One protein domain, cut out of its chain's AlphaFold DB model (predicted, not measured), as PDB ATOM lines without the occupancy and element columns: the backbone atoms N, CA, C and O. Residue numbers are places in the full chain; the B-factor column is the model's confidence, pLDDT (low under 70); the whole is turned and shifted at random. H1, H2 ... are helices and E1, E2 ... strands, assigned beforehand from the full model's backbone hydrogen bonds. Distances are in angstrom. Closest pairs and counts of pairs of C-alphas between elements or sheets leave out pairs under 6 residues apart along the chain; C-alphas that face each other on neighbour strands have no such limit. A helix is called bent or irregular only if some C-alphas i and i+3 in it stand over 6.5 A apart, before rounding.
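This is residues 26 to 133 of the 275 residues of an uncharacterized protein of Flavobacteriales bacterium (UniProt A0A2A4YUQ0). Picture one strongly twisted sheet of six strands, with the long helix H1 crossing slantwise over one of its faces and the short helix H2 over the other, a three-layer arrangement with helices on both faces. A long loop, residues 42 to 54, leads from H1 to the edge strand E1. The printed part has 108 residues, with two named helices and six named strands in the order H1 E1 E2 E3 E4 H2 E5 E6; the sheet's order is E1 E2 E3 E4 E6 E5, all antiparallel, and the class is mixed. The whole is compact, with a radius of gyration of the C-alphas of 13.6 A and spans of 39, 31 and 25 A.

Begin with the sheet: E1 is residues 55 to 58, E2 75 to 79, E3 84 to 88, E4 96 to 102, E5 118 to 123 and E6 126 to 132. Find C-alpha 96 at (-36.306, -20.000, -45.540); from there E4 runs 19.1 A. E6 runs 19.8 A and ends at C-alpha 132, (-31.985, -20.362, -44.828). H1, residues 26 to 41, starts at C-alpha 26, (-48.237, -5.057, -38.309), and is 23.3 A long; it is irregular, with C-alphas 27 and 30 7.8 A apart. H2, residues 107 to 114, is 11.9 A long and neither bent nor irregular, but only just: C-alphas 111 and 114 are 6.2 A apart.

E1 to E4 form a meander, each strand the antiparallel neighbour of the one before: look at N 56 and O 78, 2.9 A, for E1 and E2; N 86 and O 77, 2.8 A, for E2 and E3; N 87 and O 100, 2.8 A, for E3 and E4. Beyond E4 find E6, with N 99 and O 129 at 2.9 A, then the edge strand E5, with N 120 and O 128 at 2.8 A. E4, H2 and E5 make a split strand-helix-strand unit, two strands running the same way with E6 between them; its crossover is right-handed. H1 is on the sheet at a height of 9.7 A, over E3 and E4; its closest C-alpha pair with E3 is Val 36 and Phe 85, 7.6 A. On the opposite face H2 has a height of 7.7 A and is only just over E6, on which 3 of its C-alphas fall; the closest C-alphas are those of Arg 114 and His 131, 6.8 A. H1 and H2 are apart. Of the O i to N i+4 pairs, 10 of 12 are within hydrogen-bond range in H1 and 1 of 4 in H2, where 2 of 5 O i to N i+3 pairs are.

The C-alphas farthest apart are those of Pro 48 and Glu 94, 39.8 A. The printed part has no cut. The links H1 to E1 and E1 to E2 are long, with 13 and 16 residues. The mean pLDDT of the printed part is 72.1, and 43 residues are under 70, among them residues 42 to 70.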
ATOM      1  N   ASP A  26     -47.293  -6.133 -38.615       85.56
ATOM      2  CA  ASP A  26     -48.237  -5.057 -38.309       85.56
ATOM      3  C   ASP A  26     -49.359  -5.492 -37.372       85.56
ATOM      4  O   ASP A  26     -49.781  -4.705 -36.516       85.56
ATOM      5  N   THR A  27     -49.789  -6.747 -37.485       80.12
ATOM      6  CA  THR A  27     -50.824  -7.326 -36.627       80.12
ATOM      7  C   THR A  27     -50.307  -7.618 -35.217       80.12
ATOM      8  O   THR A  27     -51.055  -7.464 -34.250       80.12
ATOM      9  N   VAL A  28     -49.033  -8.007 -35.067       77.62
ATOM     10  CA  VAL A  28     -48.470  -8.437 -33.770       77.62
ATOM     11  C   VAL A  28     -47.432  -7.485 -33.157       77.62
ATOM     12  O   VAL A  28     -46.957  -7.742 -32.050       77.62
ATOM     13  N   LYS A  29     -47.129  -6.338 -33.786       83.69
ATOM     14  CA  LYS A  29     -46.108  -5.376 -33.312       83.69
ATOM     15  C   LYS A  29     -46.307  -4.890 -31.882       83.69
ATOM     16  O   LYS A  29     -45.324  -4.625 -31.201       83.69
ATOM     17  N   GLY A  30     -47.556  -4.758 -31.425       84.06
ATOM     18  CA  GLY A  30     -47.849  -4.376 -30.040       84.06
ATOM     19  C   GLY A  30     -47.271  -5.390 -29.055       84.06
ATOM     20  O   GLY A  30     -46.532  -5.016 -28.154       84.06
ATOM     21  N   ILE A  31     -47.498  -6.677 -29.324       81.75
ATOM     22  CA  ILE A  31     -47.003  -7.786 -28.501       81.75
ATOM     23  C   ILE A  31     -45.471  -7.850 -28.556       81.75
ATOM     24  O   ILE A  31     -44.831  -8.033 -27.528       81.75
ATOM     25  N   PHE A  32     -44.856  -7.652 -29.728       85.31
ATOM     26  CA  PHE A  32     -43.392  -7.615 -29.828       85.31
ATOM     27  C   PHE A  32     -42.772  -6.469 -29.027       85.31
ATOM     28  O   PHE A  32     -41.769  -6.676 -28.348       85.31
ATOM     29  N   LYS A  33     -43.376  -5.274 -29.069       87.06
ATOM     30  CA  LYS A  33     -42.931  -4.135 -28.257       87.06
ATOM     31  C   LYS A  33     -43.061  -4.433 -26.767       87.06
ATOM     32  O   LYS A  33     -42.120  -4.172 -26.036       87.06
ATOM     33  N   GLU A  34     -44.171  -5.030 -26.340       82.75
ATOM     34  CA  GLU A  34     -44.368  -5.440 -24.947       82.75
ATOM     35  C   GLU A  34     -43.290  -6.430 -24.473       82.75
ATOM     36  O   GLU A  34     -42.773  -6.270 -23.372       82.75
ATOM     37  N   VAL A  35     -42.897  -7.406 -25.305       78.31
ATOM     38  CA  VAL A  35     -41.805  -8.345 -24.986       78.31
ATOM     39  C   VAL A  35     -40.474  -7.612 -24.834       78.31
ATOM     40  O   VAL A  35     -39.775  -7.814 -23.846       78.31
ATOM     41  N   VAL A  36     -40.121  -6.752 -25.794       84.25
ATOM     42  CA  VAL A  36     -38.871  -5.979 -25.737       84.25
ATOM     43  C   VAL A  36     -38.847  -5.095 -24.492       84.25
ATOM     44  O   VAL A  36     -37.877  -5.136 -23.745       84.25
ATOM     45  N   THR A  37     -39.924  -4.354 -24.225       82.69
ATOM     46  CA  THR A  37     -40.043  -3.505 -23.035       82.69
ATOM     47  C   THR A  37     -39.940  -4.321 -21.755       82.69
ATOM     48  O   THR A  37     -39.201  -3.928 -20.862       82.69
ATOM     49  N   PHE A  38     -40.594  -5.485 -21.684       77.62
ATOM     50  CA  PHE A  38     -40.467  -6.381 -20.539       77.62
ATOM     51  C   PHE A  38     -39.002  -6.736 -20.275       77.62
ATOM     52  O   PHE A  38     -38.550  -6.574 -19.157       77.62
ATOM     53  N   PHE A  39     -38.229  -7.140 -21.281       72.88
ATOM     54  CA  PHE A  39     -36.811  -7.474 -21.088       72.88
ATOM     55  C   PHE A  39     -35.887  -6.269 -20.876       72.88
ATOM     56  O   PHE A  39     -34.789  -6.423 -20.345       72.88
ATOM     57  N   GLU A  40     -36.283  -5.076 -21.318       73.56
ATOM     58  CA  GLU A  40     -35.530  -3.851 -21.047       73.56
ATOM     59  C   GLU A  40     -35.769  -3.321 -19.626       73.56
ATOM     60  O   GLU A  40     -34.842  -2.769 -19.035       73.56
ATOM     61  N   GLU A  41     -36.981  -3.482 -19.089       73.00
ATOM     62  CA  GLU A  41     -37.380  -3.042 -17.743       73.00
ATOM     63  C   GLU A  41     -37.091  -4.091 -16.669       73.00
ATOM     64  O   GLU A  41     -36.671  -3.763 -15.558       73.00
ATOM     65  N   TYR A  42     -37.313  -5.362 -16.996       64.25
ATOM     66  CA  TYR A  42     -36.890  -6.486 -16.185       64.25
ATOM     67  C   TYR A  42     -35.403  -6.655 -16.456       64.25
ATOM     68  O   TYR A  42     -35.014  -7.241 -17.467       64.25
ATOM     69  N   GLU A  43     -34.563  -6.104 -15.578       53.84
ATOM     70  CA  GLU A  43     -33.146  -6.448 -15.526       53.84
ATOM     71  C   GLU A  43     -33.053  -7.956 -15.286       53.84
ATOM     72  O   GLU A  43     -32.992  -8.424 -14.147       53.84
ATOM     73  N   LEU A  44     -33.112  -8.739 -16.370       52.44
ATOM     74  CA  LEU A  44     -32.795 -10.151 -16.309       52.44
ATOM     75  C   LEU A  44     -31.455 -10.234 -15.599       52.44
ATOM     76  O   LEU A  44     -30.554  -9.480 -15.987       52.44
ATOM     77  N   PRO A  45     -31.315 -11.103 -14.585       46.88
ATOM     78  CA  PRO A  45     -30.040 -11.275 -13.924       46.88
ATOM     79  C   PRO A  45     -29.024 -11.579 -15.017       46.88
ATOM     80  O   PRO A  45     -29.083 -12.641 -15.634       46.88
ATOM     81  N   ILE A  46     -28.165 -10.594 -15.314       47.19
ATOM     82  CA  ILE A  46     -27.065 -10.758 -16.251       47.19
ATOM     83  C   ILE A  46     -26.234 -11.835 -15.584       47.19
ATOM     84  O   ILE A  46     -25.720 -11.602 -14.482       47.19
ATOM     85  N   PRO A  47     -26.192 -13.042 -16.157       42.47
ATOM     86  CA  PRO A  47     -25.532 -14.121 -15.473       42.47
ATOM     87  C   PRO A  47     -24.045 -13.723 -15.381       42.47
ATOM     88  O   PRO A  47     -23.515 -13.119 -16.322       42.47
ATOM     89  N   PRO A  48     -23.414 -13.895 -14.204       38.44
ATOM     90  CA  PRO A  48     -22.190 -13.194 -13.841       38.44
ATOM     91  C   PRO A  48     -21.127 -13.349 -14.927       38.44
ATOM     92  O   PRO A  48     -20.789 -14.452 -15.356       38.44
ATOM     93  N   THR A  49     -20.663 -12.193 -15.397       45.72
ATOM     94  CA  THR A  49     -19.732 -12.006 -16.504       45.72
ATOM     95  C   THR A  49     -18.509 -12.894 -16.340       45.72
ATOM     96  O   THR A  49     -17.720 -12.651 -15.436       45.72
ATOM     97  N   GLU A  50     -18.360 -13.888 -17.225       36.94
ATOM     98  CA  GLU A  50     -17.076 -14.171 -17.882       36.94
ATOM     99  C   GLU A  50     -17.119 -15.254 -18.969       36.94
ATOM    100  O   GLU A  50     -16.185 -15.280 -19.748       36.94
ATOM    101  N   ASN A  51     -18.142 -16.112 -19.090       37.97
ATOM    102  CA  ASN A  51     -18.178 -17.153 -20.145       37.97
ATOM    103  C   ASN A  51     -19.595 -17.713 -20.374       37.97
ATOM    104  O   ASN A  51     -19.836 -18.888 -20.128       37.97
ATOM    105  N   ILE A  52     -20.559 -16.889 -20.786       40.66
ATOM    106  CA  ILE A  52     -21.958 -17.337 -20.915       40.66
ATOM    107  C   ILE A  52     -22.435 -17.158 -22.350       40.66
ATOM    108  O   ILE A  52     -22.030 -16.208 -23.028       40.66
ATOM    109  N   GLU A  53     -23.258 -18.107 -22.811       42.53
ATOM    110  CA  GLU A  53     -24.040 -18.016 -24.041       42.53
ATOM    111  C   GLU A  53     -24.521 -16.578 -24.244       42.53
ATOM    112  O   GLU A  53     -25.177 -15.985 -23.386       42.53
ATOM    113  N   LYS A  54     -24.163 -15.987 -25.389       55.62
ATOM    114  CA  LYS A  54     -24.485 -14.583 -25.674       55.62
ATOM    115  C   LYS A  54     -25.986 -14.346 -25.795       55.62
ATOM    116  O   LYS A  54     -26.386 -13.185 -25.844       55.62
ATOM    117  N   SER A  55     -26.792 -15.407 -25.836       56.22
ATOM    118  CA  SER A  55     -28.232 -15.348 -26.010       56.22
ATOM    119  C   SER A  55     -29.001 -16.422 -25.246       56.22
ATOM    120  O   SER A  55     -28.499 -17.521 -25.054       56.22
ATOM    121  N   ILE A  56     -30.256 -16.134 -24.898       57.91
ATOM    122  CA  ILE A  56     -31.250 -17.115 -24.425       57.91
ATOM    123  C   ILE A  56     -32.318 -17.383 -25.480       57.91
ATOM    124  O   ILE A  56     -32.654 -16.499 -26.265       57.91
ATOM    125  N   LEU A  57     -32.902 -18.583 -25.442       58.12
ATOM    126  CA  LEU A  57     -34.008 -18.989 -26.308       58.12
ATOM    127  C   LEU A  57     -35.291 -19.225 -25.500       58.12
ATOM    128  O   LEU A  57     -35.358 -20.062 -24.598       58.12
ATOM    129  N   LEU A  58     -36.337 -18.501 -25.875       59.78
ATOM    130  CA  LEU A  58     -37.629 -18.445 -25.205       59.78
ATOM    131  C   LEU A  58     -38.720 -18.992 -26.121       59.78
ATOM    132  O   LEU A  58     -38.818 -18.619 -27.285       59.78
ATOM    133  N   ASN A  59     -39.565 -19.867 -25.604       62.03
ATOM    134  CA  ASN A  59     -40.681 -20.493 -26.295       62.03
ATOM    135  C   ASN A  59     -41.914 -20.521 -25.382       62.03
ATOM    136  O   ASN A  59     -41.871 -20.124 -24.219       62.03
ATOM    137  N   LYS A  60     -43.030 -21.039 -25.897       60.16
ATOM    138  CA  LYS A  60     -44.295 -21.103 -25.155       60.16
ATOM    139  C   LYS A  60     -44.212 -21.851 -23.812       60.16
ATOM    140  O   LYS A  60     -45.030 -21.594 -22.935       60.16
ATOM    141  N   ASN A  61     -43.272 -22.781 -23.655       51.44
ATOM    142  CA  ASN A  61     -43.165 -23.633 -22.470       51.44
ATOM    143  C   ASN A  61     -42.320 -23.000 -21.357       51.44
ATOM    144  O   ASN A  61     -42.495 -23.364 -20.199       51.44
ATOM    145  N   ASN A  62     -41.404 -22.088 -21.691       50.25
ATOM    146  CA  ASN A  62     -40.478 -21.473 -20.732       50.25
ATOM    147  C   ASN A  62     -40.619 -19.945 -20.635       50.25
ATOM    148  O   ASN A  62     -39.896 -19.315 -19.867       50.25
ATOM    149  N   PHE A  63     -41.542 -19.353 -21.393       60.38
ATOM    150  CA  PHE A  63     -41.794 -17.922 -21.385       60.38
ATOM    151  C   PHE A  63     -43.267 -17.634 -21.098       60.38
ATOM    152  O   PHE A  63     -44.144 -17.890 -21.922       60.38
ATOM    153  N   GLU A  64     -43.534 -17.072 -19.920       57.22
ATOM    154  CA  GLU A  64     -44.878 -16.811 -19.376       57.22
ATOM    155  C   GLU A  64     -45.563 -15.576 -20.005       57.22
ATOM    156  O   GLU A  64     -46.498 -14.997 -19.454       57.22
ATOM    157  N   PHE A  65     -45.094 -15.144 -21.178       58.38
ATOM    158  CA  PHE A  65     -45.643 -14.005 -21.905       58.38
ATOM    159  C   PHE A  65     -46.761 -14.433 -22.859       58.38
ATOM    160  O   PHE A  65     -46.795 -15.562 -23.346       58.38
ATOM    161  N   ASN A  66     -47.671 -13.494 -23.130       56.62
ATOM    162  CA  ASN A  66     -48.847 -13.591 -24.000       56.62
ATOM    163  C   ASN A  66     -48.840 -14.790 -24.976       56.62
ATOM    164  O   ASN A  66     -48.134 -14.789 -25.984       56.62
ATOM    165  N   THR A  67     -49.705 -15.778 -24.728       56.22
ATOM    166  CA  THR A  67     -49.832 -16.999 -25.547       56.22
ATOM    167  C   THR A  67     -50.127 -16.727 -27.026       56.22
ATOM    168  O   THR A  67     -49.905 -17.606 -27.855       56.22
ATOM    169  N   LYS A  68     -50.587 -15.514 -27.373       66.88
ATOM    170  CA  LYS A  68     -50.822 -15.087 -28.758       66.88
ATOM    171  C   LYS A  68     -49.538 -14.789 -29.533       66.88
ATOM    172  O   LYS A  68     -49.580 -14.865 -30.757       66.88
ATOM    173  N   LEU A  69     -48.423 -14.485 -28.859       69.31
ATOM    174  CA  LEU A  69     -47.108 -14.308 -29.490       69.31
ATOM    175  C   LEU A  69     -46.711 -15.573 -30.261       69.31
ATOM    176  O   LEU A  69     -46.427 -15.535 -31.456       69.31
ATOM    177  N   PHE A  70     -46.798 -16.719 -29.585       68.56
ATOM    178  CA  PHE A  70     -46.410 -18.026 -30.115       68.56
ATOM    179  C   PHE A  70     -47.435 -18.641 -31.086       68.56
ATOM    180  O   PHE A  70     -47.335 -19.810 -31.447       68.56
ATOM    181  N   ASN A  71     -48.430 -17.868 -31.539       71.69
ATOM    182  CA  ASN A  71     -49.304 -18.289 -32.638       71.69
ATOM    183  C   ASN A  71     -48.600 -18.204 -34.001       71.69
ATOM    184  O   ASN A  71     -48.957 -18.949 -34.912       71.69
ATOM    185  N   GLN A  72     -47.643 -17.280 -34.140       71.56
ATOM    186  CA  GLN A  72     -46.862 -17.056 -35.367       71.56
ATOM    187  C   GLN A  72     -45.354 -17.225 -35.146       71.56
ATOM    188  O   GLN A  72     -44.588 -17.198 -36.101       71.56
ATOM    189  N   ILE A  73     -44.932 -17.383 -33.890       74.12
ATOM    190  CA  ILE A  73     -43.534 -17.474 -33.477       74.12
ATOM    191  C   ILE A  73     -43.287 -18.845 -32.854       74.12
ATOM    192  O   ILE A  73     -44.067 -19.302 -32.021       74.12
ATOM    193  N   GLU A  74     -42.198 -19.490 -33.248       68.62
ATOM    194  CA  GLU A  74     -41.720 -20.739 -32.660       68.62
ATOM    195  C   GLU A  74     -40.898 -20.454 -31.400       68.62
ATOM    196  O   GLU A  74     -41.134 -21.041 -30.342       68.62
ATOM    197  N   PHE A  75     -39.969 -19.501 -31.498       70.31
ATOM    198  CA  PHE A  75     -39.171 -19.031 -30.376       70.31
ATOM    199  C   PHE A  75     -38.678 -17.592 -30.567       70.31
ATOM    200  O   PHE A  75     -38.691 -17.034 -31.666       70.31
ATOM    201  N   VAL A  76     -38.222 -17.009 -29.463       72.75
ATOM    202  CA  VAL A  76     -37.529 -15.726 -29.392       72.75
ATOM    203  C   VAL A  76     -36.117 -15.985 -28.896       72.75
ATOM    204  O   VAL A  76     -35.936 -16.575 -27.837       72.75
ATOM    205  N   GLU A  77     -35.118 -15.550 -29.646       76.69
ATOM    206  CA  GLU A  77     -33.732 -15.517 -29.193       76.69
ATOM    207  C   GLU A  77     -33.393 -14.098 -28.724       76.69
ATOM    208  O   GLU A  77     -33.653 -13.140 -29.450       76.69
ATOM    209  N   TYR A  78     -32.836 -13.943 -27.525       74.56
ATOM    210  CA  TYR A  78     -32.432 -12.647 -26.972       74.56
ATOM    211  C   TYR A  78     -30.943 -12.637 -26.662       74.56
ATOM    212  O   TYR A  78     -30.504 -13.459 -25.869       74.56
ATOM    213  N   TYR A  79     -30.200 -11.699 -27.246       74.38
ATOM    214  CA  TYR A  79     -28.771 -11.501 -27.037       74.38
ATOM    215  C   TYR A  79     -28.511 -10.452 -25.952       74.38
ATOM    216  O   TYR A  79     -28.938  -9.307 -26.081       74.38
ATOM    217  N   TYR A  80     -27.783 -10.820 -24.898       70.12
ATOM    218  CA  TYR A  80     -27.545  -9.951 -23.738       70.12
ATOM    219  C   TYR A  80     -26.571  -8.805 -24.013       70.12
ATOM    220  O   TYR A  80     -26.695  -7.737 -23.417       70.12
ATOM    221  N   ASP A  81     -25.587  -9.037 -24.882       73.25
ATOM    222  CA  ASP A  81     -24.472  -8.122 -25.135       73.25
ATOM    223  C   ASP A  81     -24.917  -6.830 -25.823       73.25
ATOM    224  O   ASP A  81     -24.485  -5.738 -25.455       73.25
ATOM    225  N   ASP A  82     -25.818  -6.951 -26.791       78.62
ATOM    226  CA  ASP A  82     -26.317  -5.834 -27.591       78.62
ATOM    227  C   ASP A  82     -27.837  -5.649 -27.533       78.62
ATOM    228  O   ASP A  82     -28.392  -4.785 -28.221       78.62
ATOM    229  N   LYS A  83     -28.506  -6.424 -26.676       81.75
ATOM    230  CA  LYS A  83     -29.957  -6.404 -26.475       81.75
ATOM    231  C   LYS A  83     -30.741  -6.663 -27.771       81.75
ATOM    232  O   LYS A  83     -31.785  -6.052 -28.005       81.75
ATOM    233  N   THR A  84     -30.232  -7.549 -28.629       84.69
ATOM    234  CA  THR A  84     -30.905  -7.961 -29.872       84.69
ATOM    235  C   THR A  84     -31.933  -9.055 -29.611       84.69
ATOM    236  O   THR A  84     -31.620 -10.056 -28.981       84.69
ATOM    237  N   PHE A  85     -33.132  -8.918 -30.172       85.69
ATOM    238  CA  PHE A  85     -34.169  -9.951 -30.163       85.69
ATOM    239  C   PHE A  85     -34.394 -10.477 -31.572       85.69
ATOM    240  O   PHE A  85     -34.538  -9.684 -32.501       85.69
ATOM    241  N   ILE A  86     -34.497 -11.792 -31.723       85.38
ATOM    242  CA  ILE A  86     -34.835 -12.473 -32.973       85.38
ATOM    243  C   ILE A  86     -36.083 -13.318 -32.723       85.38
ATOM    244  O   ILE A  86     -36.037 -14.341 -32.048       85.38
ATOM    245  N   PHE A  87     -37.208 -12.882 -33.275       86.12
ATOM    246  CA  PHE A  87     -38.480 -13.594 -33.269       86.12
ATOM    247  C   PHE A  87     -38.546 -14.465 -34.521       86.12
ATOM    248  O   PHE A  87     -38.582 -13.939 -35.638       86.12
ATOM    249  N   GLN A  88     -38.553 -15.784 -34.347       82.81
ATOM    250  CA  GLN A  88     -38.499 -16.735 -35.454       82.81
ATOM    251  C   GLN A  88     -39.862 -17.388 -35.699       82.81
ATOM    252  O   GLN A  88     -40.481 -17.896 -34.765       82.81
ATOM    253  N   ALA A  89     -40.317 -17.418 -36.953       81.19
ATOM    254  CA  ALA A  89     -41.485 -18.205 -37.338       81.19
ATOM    255  C   ALA A  89     -41.174 -19.715 -37.378       81.19
ATOM    256  O   ALA A  89     -40.034 -20.097 -37.643       81.19
ATOM    257  N   PRO A  90     -42.183 -20.581 -37.193       68.06
ATOM    258  CA  PRO A  90     -42.084 -22.001 -37.505       68.06
ATOM    259  C   PRO A  90     -41.562 -22.274 -38.923       68.06
ATOM    260  O   PRO A  90     -41.978 -21.630 -39.892       68.06
ATOM    261  N   TYR A  91     -40.704 -23.286 -39.060       69.31
ATOM    262  CA  TYR A  91     -40.297 -23.798 -40.368       69.31
ATOM    263  C   TYR A  91     -41.454 -24.535 -41.058       69.31
ATOM    264  O   TYR A  91     -42.100 -25.388 -40.448       69.31
ATOM    265  N   CYS A  92     -41.703 -24.229 -42.335       64.75
ATOM    266  CA  CYS A  92     -42.879 -24.756 -43.030       64.75
ATOM    267  C   CYS A  92     -42.657 -25.501 -44.344       64.75
ATOM    268  O   CYS A  92     -43.542 -26.291 -44.660       64.75
ATOM    269  N   SER A  93     -41.586 -25.253 -45.116       52.91
ATOM    270  CA  SER A  93     -41.125 -26.105 -46.251       52.91
ATOM    271  C   SER A  93     -40.212 -25.412 -47.279       52.91
ATOM    272  O   SER A  93     -39.683 -26.096 -48.146       52.91
ATOM    273  N   GLU A  94     -39.956 -24.101 -47.217       59.25
ATOM    274  CA  GLU A  94     -39.269 -23.390 -48.324       59.25
ATOM    275  C   GLU A  94     -37.798 -23.024 -48.069       59.25
ATOM    276  O   GLU A  94     -37.314 -22.009 -48.565       59.25
ATOM    277  N   ASN A  95     -37.068 -23.821 -47.280       61.59
ATOM    278  CA  ASN A  95     -35.665 -23.565 -46.901       61.59
ATOM    279  C   ASN A  95     -35.385 -22.140 -46.403       61.59
ATOM    280  O   ASN A  95     -34.236 -21.739 -46.334       61.59
ATOM    281  N   LYS A  96     -36.408 -21.369 -46.031       70.44
ATOM    282  CA  LYS A  96     -36.306 -20.000 -45.540       70.44
ATOM    283  C   LYS A  96     -37.206 -19.860 -44.339       70.44
ATOM    284  O   LYS A  96     -38.372 -20.252 -44.372       70.44
ATOM    285  N   ILE A  97     -36.652 -19.290 -43.285       75.44
ATOM    286  CA  ILE A  97     -37.373 -19.030 -42.052       75.44
ATOM    287  C   ILE A  97     -37.535 -17.525 -41.915       75.44
ATOM    288  O   ILE A  97     -36.552 -16.784 -41.911       75.44
ATOM    289  N   SER A  98     -38.786 -17.073 -41.827       84.50
ATOM    290  CA  SER A  98     -39.108 -15.666 -41.603       84.50
ATOM    291  C   SER A  98     -38.720 -15.260 -40.186       84.50
ATOM    292  O   SER A  98     -39.101 -15.921 -39.216       84.50
ATOM    293  N   THR A  99     -38.045 -14.120 -40.059       87.94
ATOM    294  CA  THR A  99     -37.690 -13.537 -38.766       87.94
ATOM    295  C   THR A  99     -38.097 -12.073 -38.672       87.94
ATOM    296  O   THR A  99     -38.073 -11.322 -39.652       87.94
ATOM    297  N   ILE A 100     -38.471 -11.660 -37.465       92.94
ATOM    298  CA  ILE A 100     -38.547 -10.256 -37.068       92.94
ATOM    299  C   ILE A 100     -37.459 -10.023 -36.038       92.94
ATOM    300  O   ILE A 100     -37.271 -10.830 -35.135       92.94
ATOM    301  N   ILE A 101     -36.727  -8.928 -36.180       92.31
ATOM    302  CA  ILE A 101     -35.574  -8.624 -35.347       92.31
ATOM    303  C   ILE A 101     -35.762  -7.237 -34.751       92.31
ATOM    304  O   ILE A 101     -36.090  -6.300 -35.477       92.31
ATOM    305  N   TYR A 102     -35.523  -7.102 -33.450       92.88
ATOM    306  CA  TYR A 102     -35.330  -5.809 -32.798       92.88
ATOM    307  C   TYR A 102     -33.873  -5.681 -32.396       92.88
ATOM    308  O   TYR A 102     -33.350  -6.557 -31.708       92.88
ATOM    309  N   SER A 103     -33.212  -4.606 -32.808       90.56
ATOM    310  CA  SER A 103     -31.827  -4.380 -32.413       90.56
ATOM    311  C   SER A 103     -31.390  -2.934 -32.587       90.56
ATOM    312  O   SER A 103     -31.656  -2.314 -33.617       90.56
ATOM    313  N   LYS A 104     -30.664  -2.412 -31.594       88.31
ATOM    314  CA  LYS A 104     -30.083  -1.060 -31.622       88.31
ATOM    315  C   LYS A 104     -28.712  -1.015 -32.308       88.31
ATOM    316  O   LYS A 104     -28.183   0.077 -32.512       88.31
ATOM    317  N   ILE A 105     -28.133  -2.170 -32.644       85.88
ATOM    318  CA  ILE A 105     -26.852  -2.252 -33.353       85.88
ATOM    319  C   ILE A 105     -27.029  -2.162 -34.870       85.88
ATOM    320  O   ILE A 105     -28.136  -2.206 -35.408       85.88
ATOM    321  N   HIS A 106     -25.909  -1.988 -35.573       85.94
ATOM    322  CA  HIS A 106     -25.918  -1.770 -37.014       85.94
ATOM    323  C   HIS A 106     -26.388  -3.035 -37.765       85.94
ATOM    324  O   HIS A 106     -25.935  -4.128 -37.424       85.94
ATOM    325  N   PRO A 107     -27.212  -2.933 -38.830       82.19
ATOM    326  CA  PRO A 107     -27.757  -4.099 -39.540       82.19
ATOM    327  C   PRO A 107     -26.717  -5.121 -40.011       82.19
ATOM    328  O   PRO A 107     -26.955  -6.322 -39.949       82.19
ATOM    329  N   GLU A 108     -25.539  -4.665 -40.433       77.94
ATOM    330  CA  GLU A 108     -24.441  -5.558 -40.836       77.94
ATOM    331  C   GLU A 108     -23.929  -6.441 -39.685       77.94
ATOM    332  O   GLU A 108     -23.562  -7.588 -39.909       77.94
ATOM    333  N   GLN A 109     -23.972  -5.953 -38.444       76.81
ATOM    334  CA  GLN A 109     -23.630  -6.744 -37.256       76.81
ATOM    335  C   GLN A 109     -24.752  -7.725 -36.880       76.81
ATOM    336  O   GLN A 109     -24.493  -8.763 -36.284       76.81
ATOM    337  N   ILE A 110     -26.001  -7.424 -37.245       78.56
ATOM    338  CA  ILE A 110     -27.137  -8.335 -37.050       78.56
ATOM    339  C   ILE A 110     -27.035  -9.516 -38.019       78.56
ATOM    340  O   ILE A 110     -27.260 -10.661 -37.625       78.56
ATOM    341  N   LYS A 111     -26.677  -9.253 -39.285       72.50
ATOM    342  CA  LYS A 111     -26.560 -10.286 -40.328       72.50
ATOM    343  C   LYS A 111     -25.630 -11.427 -39.927       72.50
ATOM    344  O   LYS A 111     -25.956 -12.580 -40.194       72.50
ATOM    345  N   THR A 112     -24.531 -11.129 -39.234       68.56
ATOM    346  CA  THR A 112     -23.539 -12.131 -38.818       68.56
ATOM    347  C   THR A 112     -24.013 -13.043 -37.683       68.56
ATOM    348  O   THR A 112     -23.450 -14.120 -37.525       68.56
ATOM    349  N   LYS A 113     -25.062 -12.682 -36.922       68.12
ATOM    350  CA  LYS A 113     -25.571 -13.523 -35.818       68.12
ATOM    351  C   LYS A 113     -26.247 -14.811 -36.301       68.12
ATOM    352  O   LYS A 113     -26.163 -15.833 -35.632       68.12
ATOM    353  N   ARG A 114     -26.933 -14.770 -37.449       62.25
ATOM    354  CA  ARG A 114     -27.710 -15.905 -37.997       62.25
ATOM    355  C   ARG A 114     -27.543 -16.089 -39.508       62.25
ATOM    356  O   ARG A 114     -28.366 -16.744 -40.136       62.25
ATOM    357  N   ASN A 115     -26.493 -15.503 -40.086       67.44
ATOM    358  CA  ASN A 115     -26.241 -15.484 -41.528       67.44
ATOM    359  C   ASN A 115     -27.488 -15.056 -42.331       67.44
ATOM    360  O   ASN A 115     -27.977 -15.765 -43.209       67.44
ATOM    361  N   PHE A 116     -28.067 -13.911 -41.959       71.69
ATOM    362  CA  PHE A 116     -29.234 -13.384 -42.663       71.69
ATOM    363  C   PHE A 116     -28.824 -12.898 -44.053       71.69
ATOM    364  O   PHE A 116     -28.007 -11.985 -44.168       71.69
ATOM    365  N   ASN A 117     -29.459 -13.450 -45.089       68.50
ATOM    366  CA  ASN A 117     -29.200 -13.064 -46.477       68.50
ATOM    367  C   ASN A 117     -29.489 -11.570 -46.696       68.50
ATOM    368  O   ASN A 117     -28.659 -10.832 -47.223       68.50
ATOM    369  N   GLU A 118     -30.653 -11.099 -46.237       78.25
ATOM    370  CA  GLU A 118     -31.052  -9.693 -46.315       78.25
ATOM    371  C   GLU A 118     -31.867  -9.272 -45.086       78.25
ATOM    372  O   GLU A 118     -32.621 -10.062 -44.514       78.25
ATOM    373  N   LEU A 119     -31.727  -7.998 -44.705       88.38
ATOM    374  CA  LEU A 119     -32.513  -7.355 -43.653       88.38
ATOM    375  C   LEU A 119     -33.228  -6.136 -44.229       88.38
ATOM    376  O   LEU A 119     -32.593  -5.185 -44.687       88.38
ATOM    377  N   LYS A 120     -34.557  -6.138 -44.163       92.44
ATOM    378  CA  LYS A 120     -35.398  -5.001 -44.534       92.44
ATOM    379  C   LYS A 120     -35.785  -4.230 -43.278       92.44
ATOM    380  O   LYS A 120     -36.422  -4.790 -42.392       92.44
ATOM    381  N   SER A 121     -35.446  -2.944 -43.207       92.25
ATOM    382  CA  SER A 121     -35.890  -2.097 -42.093       92.25
ATOM    383  C   SER A 121     -37.416  -1.958 -42.075       92.25
ATOM    384  O   SER A 121     -38.049  -1.779 -43.119       92.25
ATOM    385  N   LEU A 122     -37.985  -2.025 -40.874       90.88
ATOM    386  CA  LEU A 122     -39.393  -1.765 -40.574       90.88
ATOM    387  C   LEU A 122     -39.584  -0.457 -39.776       90.88
ATOM    388  O   LEU A 122     -40.710  -0.129 -39.411       90.88
ATOM    389  N   GLY A 123     -38.502   0.295 -39.523       88.75
ATOM    390  CA  GLY A 123     -38.488   1.479 -38.654       88.75
ATOM    391  C   GLY A 123     -38.251   1.149 -37.174       88.75
ATOM    392  O   GLY A 123     -38.324  -0.006 -36.773       88.75
ATOM    393  N   ASP A 124     -37.933   2.159 -36.359       88.25
ATOM    394  CA  ASP A 124     -37.773   2.053 -34.894       88.25
ATOM    395  C   ASP A 124     -36.906   0.871 -34.411       88.25
ATOM    396  O   ASP A 124     -37.279   0.171 -33.468       88.25
ATOM    397  N   ASN A 125     -35.753   0.638 -35.053       93.44
ATOM    398  CA  ASN A 125     -34.834  -0.474 -34.752       93.44
ATOM    399  C   ASN A 125     -35.393  -1.883 -35.040       93.44
ATOM    400  O   ASN A 125     -34.817  -2.880 -34.603       93.44
ATOM    401  N   TRP A 126     -36.495  -1.976 -35.791       95.06
ATOM    402  CA  TRP A 126     -37.071  -3.233 -36.254       95.06
ATOM    403  C   TRP A 126     -36.616  -3.581 -37.666       95.06
ATOM    404  O   TRP A 126     -36.526  -2.727 -38.555       95.06
ATOM    405  N   TYR A 127     -36.403  -4.872 -37.887       94.00
ATOM    406  CA  TYR A 127     -36.006  -5.437 -39.167       94.00
ATOM    407  C   TYR A 127     -36.805  -6.704 -39.457       94.00
ATOM    408  O   TYR A 127     -37.106  -7.487 -38.558       94.00
ATOM    409  N   LYS A 128     -37.129  -6.920 -40.731       92.56
ATOM    410  CA  LYS A 128     -37.607  -8.197 -41.255       92.56
ATOM    411  C   LYS A 128     -36.451  -8.885 -41.957       92.56
ATOM    412  O   LYS A 128     -35.812  -8.276 -42.814       92.56
ATOM    413  N   GLY A 129     -36.207 -10.135 -41.601       88.88
ATOM    414  CA  GLY A 129     -35.170 -10.952 -42.203       88.88
ATOM    415  C   GLY A 129     -35.695 -12.316 -42.610       88.88
ATOM    416  O   GLY A 129     -36.834 -12.700 -42.328       88.88
ATOM    417  N   SER A 130     -34.821 -13.050 -43.277       83.69
ATOM    418  CA  SER A 130     -34.940 -14.491 -43.403       83.69
ATOM    419  C   SER A 130     -33.551 -15.094 -43.436       83.69
ATOM    420  O   SER A 130     -32.652 -14.520 -44.055       83.69
ATOM    421  N   HIS A 131     -33.385 -16.244 -42.805       71.62
ATOM    422  CA  HIS A 131     -32.205 -17.075 -43.002       71.62
ATOM    423  C   HIS A 131     -32.635 -18.396 -43.616       71.62
ATOM    424  O   HIS A 131     -33.805 -18.793 -43.516       71.62
ATOM    425  N   GLU A 132     -31.697 -19.054 -44.284       66.88
ATOM    426  CA  GLU A 132     -31.985 -20.362 -44.828       66.88
ATOM    427  C   GLU A 132     -32.092 -21.391 -43.704       66.88
ATOM    428  O   GLU A 132     -31.352 -21.362 -42.714       66.88
ATOM    429  N   TYR A 133     -33.060 -22.289 -43.846       53.25
ATOM    430  CA  TYR A 133     -33.056 -23.535 -43.111       53.25
ATOM    431  C   TYR A 133     -32.147 -24.482 -43.881       53.25
ATOM    432  O   TYR A 133     -32.504 -24.956 -44.961       53.25
TER     433      TYR A 133